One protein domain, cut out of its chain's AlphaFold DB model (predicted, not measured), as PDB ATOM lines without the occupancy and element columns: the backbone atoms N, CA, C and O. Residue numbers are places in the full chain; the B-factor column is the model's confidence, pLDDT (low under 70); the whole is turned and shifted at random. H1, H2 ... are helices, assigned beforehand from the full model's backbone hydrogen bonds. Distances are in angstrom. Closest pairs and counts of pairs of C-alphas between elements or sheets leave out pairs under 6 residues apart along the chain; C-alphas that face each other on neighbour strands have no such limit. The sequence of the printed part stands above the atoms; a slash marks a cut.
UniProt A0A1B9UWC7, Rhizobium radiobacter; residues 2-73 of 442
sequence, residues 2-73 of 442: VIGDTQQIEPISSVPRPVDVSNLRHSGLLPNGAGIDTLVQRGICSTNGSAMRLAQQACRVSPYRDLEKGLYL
ATOM      1  N   VAL A   2      19.226 -50.203  31.775       86.44
ATOM      2  CA  VAL A   2      18.999 -49.616  30.440       86.44
ATOM      3  C   VAL A   2      20.161 -48.672  30.158       86.44
ATOM      4  O   VAL A   2      20.511 -47.876  31.027       86.44
ATOM      5  N   ILE A   3      20.778 -48.795  28.986       85.81
ATOM      6  CA  ILE A   3      21.898 -47.955  28.555       85.81
ATOM      7  C   ILE A   3      21.455 -47.224  27.293       85.81
ATOM      8  O   ILE A   3      20.980 -47.849  26.346       85.81
ATOM      9  N   GLY A   4      21.602 -45.907  27.286       86.50
ATOM     10  CA  GLY A   4      21.177 -45.061  26.184       86.50
ATOM     11  C   GLY A   4      21.386 -43.591  26.510       86.50
ATOM     12  O   GLY A   4      21.963 -43.243  27.537       86.50
ATOM     13  N   ASP A   5      20.905 -42.737  25.618       86.62
ATOM     14  CA  ASP A   5      21.017 -41.288  25.732       86.62
ATOM     15  C   ASP A   5      19.720 -40.652  25.217       86.62
ATOM     16  O   ASP A   5      19.217 -41.025  24.155       86.62
ATOM     17  N   THR A   6      19.155 -39.723  25.987       86.19
ATOM     18  CA  THR A   6      17.934 -38.993  25.617       86.19
ATOM     19  C   THR A   6      18.169 -37.933  24.545       86.19
ATOM     20  O   THR A   6      17.197 -37.448  23.976       86.19
ATOM     21  N   GLN A   7      19.430 -37.621  24.236       87.12
ATOM     22  CA  GLN A   7      19.848 -36.707  23.169       87.12
ATOM     23  C   GLN A   7      20.057 -37.419  21.815       87.12
ATOM     24  O   GLN A   7      20.612 -36.837  20.879       87.12
ATOM     25  N   GLN A   8      19.646 -38.690  21.696       83.69
ATOM     26  CA  GLN A   8      19.529 -39.383  20.405       83.69
ATOM     27  C   GLN A   8      18.278 -38.917  19.641       83.69
ATOM     28  O   GLN A   8      17.417 -38.226  20.187       83.69
ATOM     29  N   ILE A   9      18.189 -39.281  18.357       80.50
ATOM     30  CA  ILE A   9      17.033 -38.942  17.518       80.50
ATOM     31  C   ILE A   9      15.786 -39.672  18.024       80.50
ATOM     32  O   ILE A   9      15.857 -40.825  18.456       80.50
ATOM     33  N   GLU A  10      14.655 -38.981  17.955       76.62
ATOM     34  CA  GLU A  10      13.339 -39.524  18.272       76.62
ATOM     35  C   GLU A  10      12.938 -40.646  17.293       76.62
ATOM     36  O   GLU A  10      13.412 -40.680  16.152       76.62
ATOM     37  N   PRO A  11      12.065 -41.580  17.704       72.50
ATOM     38  CA  PRO A  11      11.543 -42.597  16.799       72.50
ATOM     39  C   PRO A  11      10.815 -41.973  15.603       72.50
ATOM     40  O   PRO A  11      10.020 -41.048  15.755       72.50
ATOM     41  N   ILE A  12      11.015 -42.536  14.409       69.69
ATOM     42  CA  ILE A  12      10.187 -42.186  13.252       69.69
ATOM     43  C   ILE A  12       8.796 -42.783  13.480       69.69
ATOM     44  O   ILE A  12       8.646 -44.006  13.493       69.69
ATOM     45  N   SER A  13       7.777 -41.934  13.620       70.31
ATOM     46  CA  SER A  13       6.382 -42.369  13.706       70.31
ATOM     47  C   SER A  13       5.580 -41.881  12.507       70.31
ATOM     48  O   SER A  13       5.591 -40.700  12.165       70.31
ATOM     49  N   SER A  14       4.857 -42.803  11.875       74.00
ATOM     50  CA  SER A  14       3.865 -42.493  10.841       74.00
ATOM     51  C   SER A  14       2.486 -42.173  11.425       74.00
ATOM     52  O   SER A  14       1.553 -41.930  10.665       74.00
ATOM     53  N   VAL A  15       2.330 -42.219  12.754       79.19
ATOM     54  CA  VAL A  15       1.046 -42.025  13.435       79.19
ATOM     55  C   VAL A  15       0.844 -40.536  13.727       79.19
ATOM     56  O   VAL A  15       1.616 -39.952  14.488       79.19
ATOM     57  N   PRO A  16      -0.196 -39.888  13.172       81.38
ATOM     58  CA  PRO A  16      -0.494 -38.498  13.494       81.38
ATOM     59  C   PRO A  16      -0.877 -38.330  14.967       81.38
ATOM     60  O   PRO A  16      -1.587 -39.165  15.531       81.38
ATOM     61  N   ARG A  17      -0.505 -37.196  15.576       82.44
ATOM     62  CA  ARG A  17      -0.827 -36.886  16.983       82.44
ATOM     63  C   ARG A  17      -2.312 -37.085  17.343       82.44
ATOM     64  O   ARG A  17      -2.562 -37.659  18.399       82.44
ATOM     65  N   PRO A  18      -3.306 -36.687  16.518       86.12
ATOM     66  CA  PRO A  18      -4.715 -36.949  16.832       86.12
ATOM     67  C   PRO A  18      -5.054 -38.443  16.945       86.12
ATOM     68  O   PRO A  18      -5.848 -38.825  17.803       86.12
ATOM     69  N   VAL A  19      -4.426 -39.286  16.118       87.50
ATOM     70  CA  VAL A  19      -4.605 -40.745  16.146       87.50
ATOM     71  C   VAL A  19      -3.951 -41.335  17.395       87.50
ATOM     72  O   VAL A  19      -4.581 -42.125  18.086       87.50
ATOM     73  N   ASP A  20      -2.739 -40.893  17.741       85.62
ATOM     74  CA  ASP A  20      -2.039 -41.311  18.969       85.62
ATOM     75  C   ASP A  20      -2.863 -40.966  20.226       85.62
ATOM     76  O   ASP A  20      -3.120 -41.818  21.074       85.62
ATOM     77  N   VAL A  21      -3.391 -39.736  20.300       87.31
ATOM     78  CA  VAL A  21      -4.288 -39.290  21.385       87.31
ATOM     79  C   VAL A  21      -5.557 -40.144  21.449       87.31
ATOM     80  O   VAL A  21      -5.992 -40.515  22.539       87.31
ATOM     81  N   SER A  22      -6.168 -40.449  20.300       87.12
ATOM     82  CA  SER A  22      -7.377 -41.276  20.238       87.12
ATOM     83  C   SER A  22      -7.109 -42.705  20.716       87.12
ATOM     84  O   SER A  22      -7.867 -43.210  21.543       87.12
ATOM     85  N   ASN A  23      -5.995 -43.306  20.292       89.06
ATOM     86  CA  ASN A  23      -5.573 -44.636  20.727       89.06
ATOM     87  C   ASN A  23      -5.332 -44.688  22.239       89.06
ATOM     88  O   ASN A  23      -5.845 -45.585  22.901       89.06
ATOM     89  N   LEU A  24      -4.626 -43.697  22.799       88.88
ATOM     90  CA  LEU A  24      -4.376 -43.606  24.241       88.88
ATOM     91  C   LEU A  24      -5.676 -43.499  25.051       88.88
ATOM     92  O   LEU A  24      -5.773 -44.072  26.137       88.88
ATOM     93  N   ARG A  25      -6.683 -42.785  24.534       90.25
ATOM     94  CA  ARG A  25      -8.008 -42.705  25.170       90.25
ATOM     95  C   ARG A  25      -8.763 -44.021  25.077       90.25
ATOM     96  O   ARG A  25      -9.286 -44.493  26.080       90.25
ATOM     97  N   HIS A  26      -8.780 -44.628  23.893       89.75
ATOM     98  CA  HIS A  26      -9.452 -45.904  23.666       89.75
ATOM     99  C   HIS A  26      -8.861 -47.030  24.526       89.75
ATOM    100  O   HIS A  26      -9.600 -47.855  25.052       89.75
ATOM    101  N   SER A  27      -7.542 -47.030  24.738       89.56
ATOM    102  CA  SER A  27      -6.855 -48.016  25.576       89.56
ATOM    103  C   SER A  27      -6.910 -47.712  27.081       89.56
ATOM    104  O   SER A  27      -6.258 -48.403  27.859       89.56
ATOM    105  N   GLY A  28      -7.608 -46.651  27.506       89.38
ATOM    106  CA  GLY A  28      -7.700 -46.241  28.912       89.38
ATOM    107  C   GLY A  28      -6.410 -45.656  29.508       89.38
ATOM    108  O   GLY A  28      -6.329 -45.475  30.720       89.38
ATOM    109  N   LEU A  29      -5.405 -45.344  28.681       86.56
ATOM    110  CA  LEU A  29      -4.126 -44.762  29.115       86.56
ATOM    111  C   LEU A  29      -4.177 -43.230  29.234       86.56
ATOM    112  O   LEU A  29      -3.330 -42.636  29.902       86.56
ATOM    113  N   LEU A  30      -5.167 -42.588  28.609       88.19
ATOM    114  CA  LEU A  30      -5.453 -41.160  28.731       88.19
ATOM    115  C   LEU A  30      -6.949 -40.954  29.037       88.19
ATOM    116  O   LEU A  30      -7.779 -41.298  28.198       88.19
ATOM    117  N   PRO A  31      -7.330 -40.381  30.192       86.88
ATOM    118  CA  PRO A  31      -8.735 -40.123  30.502       86.88
ATOM    119  C   PRO A  31      -9.411 -39.171  29.502       86.88
ATOM    120  O   PRO A  31      -8.780 -38.265  28.945       86.88
ATOM    121  N   ASN A  32     -10.723 -39.331  29.311       79.50
ATOM    122  CA  ASN A  32     -11.515 -38.411  28.492       79.50
ATOM    123  C   ASN A  32     -11.470 -36.995  29.090       79.50
ATOM    124  O   ASN A  32     -11.750 -36.803  30.269       79.50
ATOM    125  N   GLY A  33     -11.082 -36.006  28.277       78.19
ATOM    126  CA  GLY A  33     -10.911 -34.609  28.702       78.19
ATOM    127  C   GLY A  33      -9.532 -34.257  29.280       78.19
ATOM    128  O   GLY A  33      -9.222 -33.076  29.397       78.19
ATOM    129  N   ALA A  34      -8.670 -35.238  29.575       81.81
ATOM    130  CA  ALA A  34      -7.307 -34.970  30.031       81.81
ATOM    131  C   ALA A  34      -6.377 -34.561  28.870       81.81
ATOM    132  O   ALA A  34      -6.483 -35.068  27.744       81.81
ATOM    133  N   GLY A  35      -5.443 -33.652  29.167       82.75
ATOM    134  CA  GLY A  35      -4.360 -33.264  28.264       82.75
ATOM    135  C   GLY A  35      -3.282 -34.347  28.160       82.75
ATOM    136  O   GLY A  35      -2.976 -35.031  29.136       82.75
ATOM    137  N   ILE A  36      -2.688 -34.502  26.974       85.50
ATOM    138  CA  ILE A  36      -1.641 -35.509  26.712       85.50
ATOM    139  C   ILE A  36      -0.262 -35.108  27.269       85.50
ATOM    140  O   ILE A  36       0.643 -35.939  27.333       85.50
ATOM    141  N   ASP A  37      -0.085 -33.856  27.694       84.69
ATOM    142  CA  ASP A  37       1.232 -33.282  27.997       84.69
ATOM    143  C   ASP A  37       1.978 -34.040  29.101       84.69
ATOM    144  O   ASP A  37       3.181 -34.265  28.985       84.69
ATOM    145  N   THR A  38       1.272 -34.550  30.113       81.25
ATOM    146  CA  THR A  38       1.872 -35.389  31.161       81.25
ATOM    147  C   THR A  38       2.468 -36.682  30.596       81.25
ATOM    148  O   THR A  38       3.537 -37.110  31.029       81.25
ATOM    149  N   LEU A  39       1.814 -37.319  29.616       83.81
ATOM    150  CA  LEU A  39       2.320 -38.543  28.979       83.81
ATOM    151  C   LEU A  39       3.514 -38.247  28.062       83.81
ATOM    152  O   LEU A  39       4.482 -39.012  28.054       83.81
ATOM    153  N   VAL A  40       3.479 -37.112  27.359       81.31
ATOM    154  CA  VAL A  40       4.595 -36.616  26.537       81.31
ATOM    155  C   VAL A  40       5.826 -36.338  27.400       81.31
ATOM    156  O   VAL A  40       6.917 -36.821  27.101       81.31
ATOM    157  N   GLN A  41       5.657 -35.622  28.514       78.94
ATOM    158  CA  GLN A  41       6.744 -35.326  29.452       78.94
ATOM    159  C   GLN A  41       7.343 -36.598  30.061       78.94
ATOM    160  O   GLN A  41       8.547 -36.667  30.306       78.94
ATOM    161  N   ARG A  42       6.523 -37.636  30.266       79.56
ATOM    162  CA  ARG A  42       6.983 -38.954  30.721       79.56
ATOM    163  C   ARG A  42       7.640 -39.795  29.625       79.56
ATOM    164  O   ARG A  42       8.296 -40.780  29.940       79.56
ATOM    165  N   GLY A  43       7.527 -39.403  28.357       78.88
ATOM    166  CA  GLY A  43       8.081 -40.150  27.225       78.88
ATOM    167  C   GLY A  43       7.334 -41.456  26.944       78.88
ATOM    168  O   GLY A  43       7.959 -42.421  26.512       78.88
ATOM    169  N   ILE A  44       6.023 -41.494  27.216       81.94
ATOM    170  CA  ILE A  44       5.170 -42.689  27.067       81.94
ATOM    171  C   ILE A  44       4.572 -42.799  25.651       81.94
ATOM    172  O   ILE A  44       4.235 -43.894  25.212       81.94
ATOM    173  N   CYS A  45       4.415 -41.684  24.934       79.69
ATOM    174  CA  CYS A  45       3.686 -41.656  23.662       79.69
ATOM    175  C   CYS A  45       4.436 -42.367  22.523       79.69
ATOM    176  O   CYS A  45       5.660 -42.448  22.521       79.69
ATOM    177  N   SER A  46       3.709 -42.836  21.508       74.38
ATOM    178  CA  SER A  46       4.307 -43.578  20.384       74.38
ATOM    179  C   SER A  46       5.114 -42.691  19.424       74.38
ATOM    180  O   SER A  46       5.962 -43.177  18.680       74.38
ATOM    181  N   THR A  47       4.852 -41.383  19.445       71.31
ATOM    182  CA  THR A  47       5.399 -40.390  18.508       71.31
ATOM    183  C   THR A  47       6.627 -39.640  19.030       71.31
ATOM    184  O   THR A  47       7.460 -39.224  18.239       71.31
ATOM    185  N   ASN A  48       6.756 -39.480  20.348       74.00
ATOM    186  CA  ASN A  48       7.870 -38.777  21.005       74.00
ATOM    187  C   ASN A  48       8.367 -39.505  22.269       74.00
ATOM    188  O   ASN A  48       9.010 -38.922  23.149       74.00
ATOM    189  N   GLY A  49       8.020 -40.786  22.383       79.31
ATOM    190  CA  GLY A  49       8.395 -41.619  23.508       79.31
ATOM    191  C   GLY A  49       9.882 -41.929  23.533       79.31
ATOM    192  O   GLY A  49      10.570 -41.947  22.512       79.31
ATOM    193  N   SER A  50      10.386 -42.206  24.731       85.81
ATOM    194  CA  SER A  50      11.779 -42.580  24.933       85.81
ATOM    195  C   SER A  50      11.876 -43.581  26.070       85.81
ATOM    196  O   SER A  50      11.673 -43.243  27.237       85.81
ATOM    197  N   ALA A  51      12.253 -44.818  25.734       87.75
ATOM    198  CA  ALA A  51      12.542 -45.849  26.727       87.75
ATOM    199  C   ALA A  51      13.628 -45.388  27.717       87.75
ATOM    200  O   ALA A  51      13.563 -45.710  28.903       87.75
ATOM    201  N   MET A  52      14.587 -44.577  27.251       89.00
ATOM    202  CA  MET A  52      15.610 -43.985  28.110       89.00
ATOM    203  C   MET A  52      15.007 -42.971  29.089       89.00
ATOM    204  O   MET A  52      15.312 -43.029  30.276       89.00
ATOM    205  N   ARG A  53      14.103 -42.093  28.636       88.50
ATOM    206  CA  ARG A  53      13.416 -41.131  29.518       88.50
ATOM    207  C   ARG A  53      12.561 -41.840  30.571       88.50
ATOM    208  O   ARG A  53      12.618 -41.473  31.742       88.50
ATOM    209  N   LEU A  54      11.843 -42.899  30.187       89.38
ATOM    210  CA  LEU A  54      11.094 -43.741  31.127       89.38
ATOM    211  C   LEU A  54      12.014 -44.375  32.177       89.38
ATOM    212  O   LEU A  54      11.721 -44.328  33.373       89.38
ATOM    213  N   ALA A  55      13.157 -44.915  31.745       90.50
ATOM    214  CA  ALA A  55      14.152 -45.481  32.648       90.50
ATOM    215  C   ALA A  55      14.742 -44.426  33.601       90.50
ATOM    216  O   ALA A  55      14.892 -44.707  34.790       90.50
ATOM    217  N   GLN A  56      15.027 -43.210  33.122       89.62
ATOM    218  CA  GLN A  56      15.507 -42.101  33.956       89.62
ATOM    219  C   GLN A  56      14.474 -41.688  35.009       89.62
ATOM    220  O   GLN A  56      14.824 -41.521  36.175       89.62
ATOM    221  N   GLN A  57      13.193 -41.589  34.643       87.31
ATOM    222  CA  GLN A  57      12.133 -41.234  35.595       87.31
ATOM    223  C   GLN A  57      11.928 -42.294  36.681       87.31
ATOM    224  O   GLN A  57      11.675 -41.948  37.837       87.31
ATOM    225  N   ALA A  58      12.074 -43.574  36.330       89.56
ATOM    226  CA  ALA A  58      12.027 -44.681  37.282       89.56
ATOM    227  C   ALA A  58      13.316 -44.818  38.121       89.56
ATOM    228  O   ALA A  58      13.316 -45.498  39.152       89.56
ATOM    229  N   CYS A  59      14.419 -44.189  37.700       90.75
ATOM    230  CA  CYS A  59      15.706 -44.279  38.375       90.75
ATOM    231  C   CYS A  59      15.682 -43.553  39.728       90.75
ATOM    232  O   CYS A  59      15.221 -42.417  39.851       90.75
ATOM    233  N   ARG A  60      16.229 -44.200  40.763       92.25
ATOM    234  CA  ARG A  60      16.406 -43.609  42.105       92.25
ATOM    235  C   ARG A  60      17.807 -43.040  42.333       92.25
ATOM    236  O   ARG A  60      18.034 -42.360  43.326       92.25
ATOM    237  N   VAL A  61      18.741 -43.330  41.432       92.19
ATOM    238  CA  VAL A  61      20.148 -42.932  41.526       92.19
ATOM    239  C   VAL A  61      20.337 -41.599  40.806       92.19
ATOM    240  O   VAL A  61      19.975 -41.478  39.640       92.19
ATOM    241  N   SER A  62      20.891 -40.602  41.500       93.19
ATOM    242  CA  SER A  62      21.146 -39.262  40.949       93.19
ATOM    243  C   SER A  62      22.370 -38.608  41.611       93.19
ATOM    244  O   SER A  62      22.224 -37.644  42.361       93.19
ATOM    245  N   PRO A  63      23.584 -39.151  41.409       91.75
ATOM    246  CA  PRO A  63      24.793 -38.639  42.055       91.75
ATOM    247  C   PRO A  63      25.240 -37.272  41.512       91.75
ATOM    248  O   PRO A  63      26.003 -36.580  42.183       91.75
ATOM    249  N   TYR A  64      24.770 -36.866  40.329       89.69
ATOM    250  CA  TYR A  64      25.109 -35.592  39.691       89.69
ATOM    251  C   TYR A  64      23.931 -34.625  39.829       89.69
ATOM    252  O   TYR A  64      22.858 -34.893  39.295       89.69
ATOM    253  N   ARG A  65      24.108 -33.523  40.569       85.06
ATOM    254  CA  ARG A  65      23.010 -32.594  40.906       85.06
ATOM    255  C   ARG A  65      22.479 -31.806  39.706       85.06
ATOM    256  O   ARG A  65      21.295 -31.501  39.674       85.06
ATOM    257  N   ASP A  66      23.340 -31.523  38.732       85.06
ATOM    258  CA  ASP A  66      23.020 -30.660  37.585       85.06
ATOM    259  C   ASP A  66      22.558 -31.439  36.339       85.06
ATOM    260  O   ASP A  66      22.350 -30.861  35.266       85.06
ATOM    261  N   LEU A  67      22.406 -32.761  36.473       86.00
ATOM    262  CA  LEU A  67      21.983 -33.677  35.418       86.00
ATOM    263  C   LEU A  67      20.714 -34.426  35.823       86.00
ATOM    264  O   LEU A  67      20.372 -34.535  36.998       86.00
ATOM    265  N   GLU A  68      20.026 -34.965  34.819       87.44
ATOM    266  CA  GLU A  68      18.878 -35.841  35.039       87.44
ATOM    267  C   GLU A  68      19.276 -37.100  35.819       87.44
ATOM    268  O   GLU A  68      20.441 -37.500  35.867       87.44
ATOM    269  N   LYS A  69      18.290 -37.767  36.423       90.62
ATOM    270  CA  LYS A  69      18.538 -38.991  37.194       90.62
ATOM    271  C   LYS A  69      19.191 -40.067  36.325       90.62
ATOM    272  O   LYS A  69      18.787 -40.306  35.186       90.62
ATOM    273  N   GLY A  70      20.153 -40.780  36.901       91.25
ATOM    274  CA  GLY A  70      20.912 -41.827  36.228       91.25
ATOM    275  C   GLY A  70      22.400 -41.801  36.563       91.25
ATOM    276  O   GLY A  70      22.896 -40.933  37.278       91.25
ATOM    277  N   LEU A  71      23.111 -42.789  36.027       91.44
ATOM    278  CA  LEU A  71      24.569 -42.799  35.968       91.44
ATOM    279  C   LEU A  71      25.005 -42.328  34.579       91.44
ATOM    280  O   LEU A  71      24.341 -42.637  33.590       91.44
ATOM    281  N   TYR A  72      26.120 -41.605  34.512       91.06
ATOM    282  CA  TYR A  72      26.615 -40.987  33.287       91.06
ATOM    283  C   TYR A  72      28.017 -41.486  32.961       91.06
ATOM    284  O   TYR A  72      28.860 -41.656  33.842       91.06
ATOM    285  N   LEU A  73      28.261 -41.686  31.668       91.31
ATOM    286  CA  LEU A  73      29.593 -41.895  31.119       91.31
ATOM    287  C   LEU A  73      30.054 -40.570  30.517       91.31
ATOM    288  O   LEU A  73      29.522 -40.127  29.502       91.31
TER     289      LEU A  73
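This is residues 2 to 73 of the 442 residues of a protein of Rhizobium radiobacter (UniProt A0A1B9UWC7). With little regular structure, the domain is a loose row of three short helices joined by loops: H1 near one end, H2 between, H3 farther along. The unnamed stretch of residues 2 to 16 runs back alongside the row to H1, and residues 59 to 73 form a loop at the end beyond H3. The printed part has 72 residues, with H1, H2 and H3 in that order, no named strand and class all helix, though only 24 residues are in named elements. It is loose, with a radius of gyration of the C-alphas of 14.1 A, and spans 39 by 24 by 18 A.

H1, residues 17 to 26, is 14.2 A long from C-alpha 17 at (-0.827, -36.886, 16.983). H2 is residues 37 to 42. H3, residues 51 to 58, is 10.6 A long, ending at C-alpha 58 (12.027, -44.681, 37.282).

H1 is apart from H2 and H3. H2 and H3 only just touch, with 3 pairs of C-alphas within 8 A; the closest, Arg 42 and Leu 54, are 6.3 A apart. Their lines are about perpendicular, at 90 degrees. In H1, H2 and H3 every O i to N i+4 pair is within hydrogen-bond range.

The C-alphas farthest apart, of Asn 32 and Leu 73, are 41.3 A apart. The printed part has no cut, and both links are short. Residue 12 is under 70 in pLDDT.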